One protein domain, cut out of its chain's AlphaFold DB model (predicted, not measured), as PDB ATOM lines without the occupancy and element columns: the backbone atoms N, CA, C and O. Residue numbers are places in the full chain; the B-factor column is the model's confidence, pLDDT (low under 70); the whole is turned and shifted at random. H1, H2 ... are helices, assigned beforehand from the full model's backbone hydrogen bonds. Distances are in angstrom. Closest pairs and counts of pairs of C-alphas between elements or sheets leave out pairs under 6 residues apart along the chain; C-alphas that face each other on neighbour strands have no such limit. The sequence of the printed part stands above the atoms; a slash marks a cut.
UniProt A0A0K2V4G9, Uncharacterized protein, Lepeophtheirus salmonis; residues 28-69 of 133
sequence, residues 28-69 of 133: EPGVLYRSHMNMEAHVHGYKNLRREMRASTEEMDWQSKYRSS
ATOM      1  N   GLU A  28     -50.295 -15.222  37.407       83.50
ATOM      2  CA  GLU A  28     -51.557 -14.995  36.720       83.50
ATOM      3  C   GLU A  28     -51.609 -13.554  36.179       83.50
ATOM      4  O   GLU A  28     -51.128 -12.626  36.850       83.50
ATOM      5  N   PRO A  29     -52.226 -13.308  35.006       75.50
ATOM      6  CA  PRO A  29     -52.276 -11.976  34.398       75.50
ATOM      7  C   PRO A  29     -52.788 -10.882  35.349       75.50
ATOM      8  O   PRO A  29     -52.297  -9.752  35.341       75.50
ATOM      9  N   GLY A  30     -53.737 -11.224  36.226       82.50
ATOM     10  CA  GLY A  30     -54.268 -10.305  37.234       82.50
ATOM     11  C   GLY A  30     -53.265  -9.941  38.334       82.50
ATOM     12  O   GLY A  30     -53.251  -8.801  38.799       82.50
ATOM     13  N   VAL A  31     -52.397 -10.875  38.731       78.44
ATOM     14  CA  VAL A  31     -51.358 -10.638  39.746       78.44
ATOM     15  C   VAL A  31     -50.261  -9.737  39.179       78.44
ATOM     16  O   VAL A  31     -49.822  -8.809  39.859       78.44
ATOM     17  N   LEU A  32     -49.897  -9.929  37.906       76.31
ATOM     18  CA  LEU A  32     -48.970  -9.047  37.190       76.31
ATOM     19  C   LEU A  32     -49.488  -7.609  37.127       76.31
ATOM     20  O   LEU A  32     -48.753  -6.675  37.446       76.31
ATOM     21  N   TYR A  33     -50.762  -7.426  36.768       83.19
ATOM     22  CA  TYR A  33     -51.368  -6.096  36.687       83.19
ATOM     23  C   TYR A  33     -51.405  -5.389  38.049       83.19
ATOM     24  O   TYR A  33     -51.068  -4.210  38.149       83.19
ATOM     25  N   ARG A  34     -51.771  -6.111  39.116       83.69
ATOM     26  CA  ARG A  34     -51.814  -5.560  40.480       83.69
ATOM     27  C   ARG A  34     -50.428  -5.193  40.998       83.69
ATOM     28  O   ARG A  34     -50.262  -4.105  41.537       83.69
ATOM     29  N   SER A  35     -49.441  -6.066  40.805       84.19
ATOM     30  CA  SER A  35     -48.047  -5.801  41.178       84.19
ATOM     31  C   SER A  35     -47.508  -4.569  40.452       84.19
ATOM     32  O   SER A  35     -46.938  -3.672  41.066       84.19
ATOM     33  N   HIS A  36     -47.798  -4.475  39.155       83.62
ATOM     34  CA  HIS A  36     -47.456  -3.325  38.338       83.62
ATOM     35  C   HIS A  36     -48.060  -2.014  38.874       83.62
ATOM     36  O   HIS A  36     -47.339  -1.035  39.058       83.62
ATOM     37  N   MET A  37     -49.363  -2.001  39.171       87.81
ATOM     38  CA  MET A  37     -50.034  -0.823  39.737       87.81
ATOM     39  C   MET A  37     -49.475  -0.450  41.113       87.81
ATOM     40  O   MET A  37     -49.288   0.726  41.414       87.81
ATOM     41  N   ASN A  38     -49.157  -1.451  41.932       89.44
ATOM     42  CA  ASN A  38     -48.565  -1.246  43.248       89.44
ATOM     43  C   ASN A  38     -47.169  -0.600  43.153       89.44
ATOM     44  O   ASN A  38     -46.847   0.310  43.915       89.44
ATOM     45  N   MET A  39     -46.367  -1.029  42.175       89.25
ATOM     46  CA  MET A  39     -45.036  -0.484  41.899       89.25
ATOM     47  C   MET A  39     -45.097   0.951  41.364       89.25
ATOM     48  O   MET A  39     -44.326   1.792  41.817       89.25
ATOM     49  N   GLU A  40     -46.034   1.268  40.462       90.69
ATOM     50  CA  GLU A  40     -46.236   2.648  39.993       90.69
ATOM     51  C   GLU A  40     -46.688   3.596  41.116       90.69
ATOM     52  O   GLU A  40     -46.336   4.775  41.081       90.69
ATOM     53  N   ALA A  41     -47.424   3.094  42.112       91.94
ATOM     54  CA  ALA A  41     -47.898   3.890  43.242       91.94
ATOM     55  C   ALA A  41     -46.820   4.153  44.310       91.94
ATOM     56  O   ALA A  41     -46.760   5.257  44.846       91.94
ATOM     57  N   HIS A  42     -45.977   3.161  44.628       92.31
ATOM     58  CA  HIS A  42     -45.060   3.237  45.778       92.31
ATOM     59  C   HIS A  42     -43.602   3.515  45.411       92.31
ATOM     60  O   HIS A  42     -42.845   4.006  46.247       92.31
ATOM     61  N   VAL A  43     -43.175   3.194  44.187       91.94
ATOM     62  CA  VAL A  43     -41.774   3.329  43.780       91.94
ATOM     63  C   VAL A  43     -41.616   4.566  42.905       91.94
ATOM     64  O   VAL A  43     -42.019   4.603  41.740       91.94
ATOM     65  N   HIS A  44     -40.983   5.596  43.461       92.44
ATOM     66  CA  HIS A  44     -40.675   6.812  42.717       92.44
ATOM     67  C   HIS A  44     -39.821   6.507  41.480       92.44
ATOM     68  O   HIS A  44     -38.862   5.740  41.532       92.44
ATOM     69  N   GLY A  45     -40.184   7.100  40.341       90.94
ATOM     70  CA  GLY A  45     -39.468   6.912  39.076       90.94
ATOM     71  C   GLY A  45     -39.737   5.582  38.363       90.94
ATOM     72  O   GLY A  45     -39.353   5.448  37.201       90.94
ATOM     73  N   TYR A  46     -40.464   4.637  38.976       93.06
ATOM     74  CA  TYR A  46     -40.749   3.330  38.372       93.06
ATOM     75  C   TYR A  46     -41.461   3.441  37.021       93.06
ATOM     76  O   TYR A  46     -41.096   2.757  36.067       93.06
ATOM     77  N   LYS A  47     -42.423   4.361  36.902       91.06
ATOM     78  CA  LYS A  47     -43.143   4.625  35.646       91.06
ATOM     79  C   LYS A  47     -42.207   5.034  34.502       91.06
ATOM     80  O   LYS A  47     -42.379   4.575  33.372       91.06
ATOM     81  N   ASN A  48     -41.213   5.877  34.790       90.62
ATOM     82  CA  ASN A  48     -40.254   6.356  33.791       90.62
ATOM     83  C   ASN A  48     -39.274   5.245  33.410       90.62
ATOM     84  O   ASN A  48     -39.132   4.942  32.230       90.62
ATOM     85  N   LEU A  49     -38.714   4.554  34.406       90.81
ATOM     86  CA  LEU A  49     -37.818   3.420  34.192       90.81
ATOM     87  C   LEU A  49     -38.497   2.310  33.380       90.81
ATOM     88  O   LEU A  49     -37.916   1.762  32.450       90.81
ATOM     89  N   ARG A  50     -39.765   2.007  33.669       88.38
ATOM     90  CA  ARG A  50     -40.556   1.037  32.904       88.38
ATOM     91  C   ARG A  50     -40.736   1.465  31.448       88.38
ATOM     92  O   ARG A  50     -40.655   0.624  30.553       88.38
ATOM     93  N   ARG A  51     -41.003   2.749  31.206       91.19
ATOM     94  CA  ARG A  51     -41.134   3.300  29.852       91.19
ATOM     95  C   ARG A  51     -39.827   3.156  29.072       91.19
ATOM     96  O   ARG A  51     -39.866   2.722  27.926       91.19
ATOM     97  N   GLU A  52     -38.699   3.470  29.700       93.62
ATOM     98  CA  GLU A  52     -37.363   3.340  29.107       93.62
ATOM     99  C   GLU A  52     -37.003   1.879  28.825       93.62
ATOM    100  O   GLU A  52     -36.590   1.547  27.717       93.62
ATOM    101  N   MET A  53     -37.254   0.980  29.781       89.31
ATOM    102  CA  MET A  53     -37.055  -0.462  29.605       89.31
ATOM    103  C   MET A  53     -37.889  -1.011  28.447       89.31
ATOM    104  O   MET A  53     -37.400  -1.811  27.658       89.31
ATOM    105  N   ARG A  54     -39.143  -0.562  28.307       88.25
ATOM    106  CA  ARG A  54     -39.995  -0.955  27.180       88.25
ATOM    107  C   ARG A  54     -39.435  -0.465  25.844       88.25
ATOM    108  O   ARG A  54     -39.383  -1.256  24.909       88.25
ATOM    109  N   ALA A  55     -39.004   0.793  25.770       89.12
ATOM    110  CA  ALA A  55     -38.395   1.349  24.564       89.12
ATOM    111  C   ALA A  55     -37.122   0.578  24.165       89.12
ATOM    112  O   ALA A  55     -36.962   0.225  23.001       89.12
ATOM    113  N   SER A  56     -36.274   0.238  25.141       88.44
ATOM    114  CA  SER A  56     -35.072  -0.579  24.932       88.44
ATOM    115  C   SER A  56     -35.407  -1.986  24.419       88.44
ATOM    116  O   SER A  56     -34.821  -2.444  23.442       88.44
ATOM    117  N   THR A  57     -36.408  -2.659  24.998       84.44
ATOM    118  CA  THR A  57     -36.862  -3.974  24.510       84.44
ATOM    119  C   THR A  57     -37.402  -3.900  23.081       84.44
ATOM    120  O   THR A  57     -37.082  -4.756  22.261       84.44
ATOM    121  N   GLU A  58     -38.196  -2.875  22.758       83.44
ATOM    122  CA  GLU A  58     -38.714  -2.656  21.402       83.44
ATOM    123  C   GLU A  58     -37.572  -2.415  20.397       83.44
ATOM    124  O   GLU A  58     -37.596  -2.957  19.289       83.44
ATOM    125  N   GLU A  59     -36.535  -1.677  20.798       83.38
ATOM    126  CA  GLU A  59     -35.324  -1.481  20.001       83.38
ATOM    127  C   GLU A  59     -34.540  -2.790  19.813       83.38
ATOM    128  O   GLU A  59     -34.138  -3.115  18.696       83.38
ATOM    129  N   MET A  60     -34.353  -3.585  20.868       74.88
ATOM    130  CA  MET A  60     -33.684  -4.887  20.787       74.88
ATOM    131  C   MET A  60     -34.432  -5.862  19.876       74.88
ATOM    132  O   MET A  60     -33.802  -6.574  19.088       74.88
ATOM    133  N   ASP A  61     -35.761  -5.880  19.942       76.94
ATOM    134  CA  ASP A  61     -36.613  -6.658  19.044       76.94
ATOM    135  C   ASP A  61     -36.479  -6.172  17.601       76.94
ATOM    136  O   ASP A  61     -36.368  -6.989  16.684       76.94
ATOM    137  N   TRP A  62     -36.460  -4.853  17.384       75.12
ATOM    138  CA  TRP A  62     -36.205  -4.270  16.069       75.12
ATOM    139  C   TRP A  62     -34.840  -4.714  15.544       75.12
ATOM    140  O   TRP A  62     -34.749  -5.215  14.425       75.12
ATOM    141  N   GLN A  63     -33.786  -4.612  16.356       76.19
ATOM    142  CA  GLN A  63     -32.432  -4.998  15.961       76.19
ATOM    143  C   GLN A  63     -32.330  -6.500  15.707       76.19
ATOM    144  O   GLN A  63     -31.662  -6.917  14.766       76.19
ATOM    145  N   SER A  64     -33.004  -7.322  16.507       74.69
ATOM    146  CA  SER A  64     -33.029  -8.775  16.333       74.69
ATOM    147  C   SER A  64     -33.768  -9.163  15.057       74.69
ATOM    148  O   SER A  64     -33.280 -10.001  14.300       74.69
ATOM    149  N   LYS A  65     -34.893  -8.508  14.750       74.19
ATOM    150  CA  LYS A  65     -35.590  -8.650  13.464       74.19
ATOM    151  C   LYS A  65     -34.687  -8.209  12.316       74.19
ATOM    152  O   LYS A  65     -34.481  -8.970  11.384       74.19
ATOM    153  N   TYR A  66     -34.045  -7.053  12.439       68.62
ATOM    154  CA  TYR A  66     -33.130  -6.522  11.433       68.62
ATOM    155  C   TYR A  66     -31.897  -7.410  11.188       68.62
ATOM    156  O   TYR A  66     -31.408  -7.494  10.064       68.62
ATOM    157  N   ARG A  67     -31.382  -8.080  12.224       67.44
ATOM    158  CA  ARG A  67     -30.263  -9.032  12.129       67.44
ATOM    159  C   ARG A  67     -30.694 -10.405  11.608       67.44
ATOM    160  O   ARG A  67     -29.903 -11.058  10.940       67.44
ATOM    161  N   SER A  68     -31.910 -10.846  11.932       68.06
ATOM    162  CA  SER A  68     -32.458 -12.151  11.528       68.06
ATOM    163  C   SER A  68     -33.161 -12.137  10.169       68.06
ATOM    164  O   SER A  68     -33.425 -13.206   9.619       68.06
ATOM    165  N   SER A  69     -33.451 -10.958   9.613       57.69
ATOM    166  CA  SER A  69     -33.961 -10.809   8.253       57.69
ATOM    167  C   SER A  69     -32.916 -11.295   7.231       57.69
ATOM    168  O   SER A  69     -31.845 -10.695   7.129       57.69
TER     169      SER A  69
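Overview. This is residues 28 to 69 of the 133 residues of an uncharacterized protein of Lepeophtheirus salmonis (UniProt A0A0K2V4G9). A long helix, H2, and a shorter one, H1, meet near their ends at a tight turn and make an open V, with both arms reaching away from that corner. The printed part has 42 residues with two named helices, H1 then H2, and no named strand; the class is all helix. It is only just extended, close to loose, with a radius of gyration of the C-alphas of 13.9 A, and flat, spanning 40 by 25 by 6 A.

Along the chain. H2, residues 46 to 68, is 32.1 A long, from C-alpha 46 at (-40.749, 3.330, 38.372) to C-alpha 68 at (-32.458, -12.151, 11.528). H1, residues 29 to 42, is 20.3 A long and begins at C-alpha 29 at (-52.276, -11.976, 34.398).

Arrangement. H2 and H1 only just touch, and only at the corner by their link, with 3 pairs of C-alphas within 8 A. H2 touches H1 with residues 46 to 47 alone, and H1 touches H2 with residues 39 to 40 alone; the closest C-alphas of the two helices, those of Glu 40 and Lys 47, are 5.7 A apart. Their lines stand at a steep tilt of 51 degrees, opposite ways. In H1 and H2 every O i to N i+4 pair is within hydrogen-bond range.

Size, cuts and confidence. The C-alphas farthest apart, of His 42 and Ser 69, are 41.6 A apart. Residues 28 to 35 and 51 to 69 stand free. The link from H1 to H2 is tight, and the printed part has no cut. Mean pLDDT of the printed part is 83.5; residues 66 to 69 are under 70.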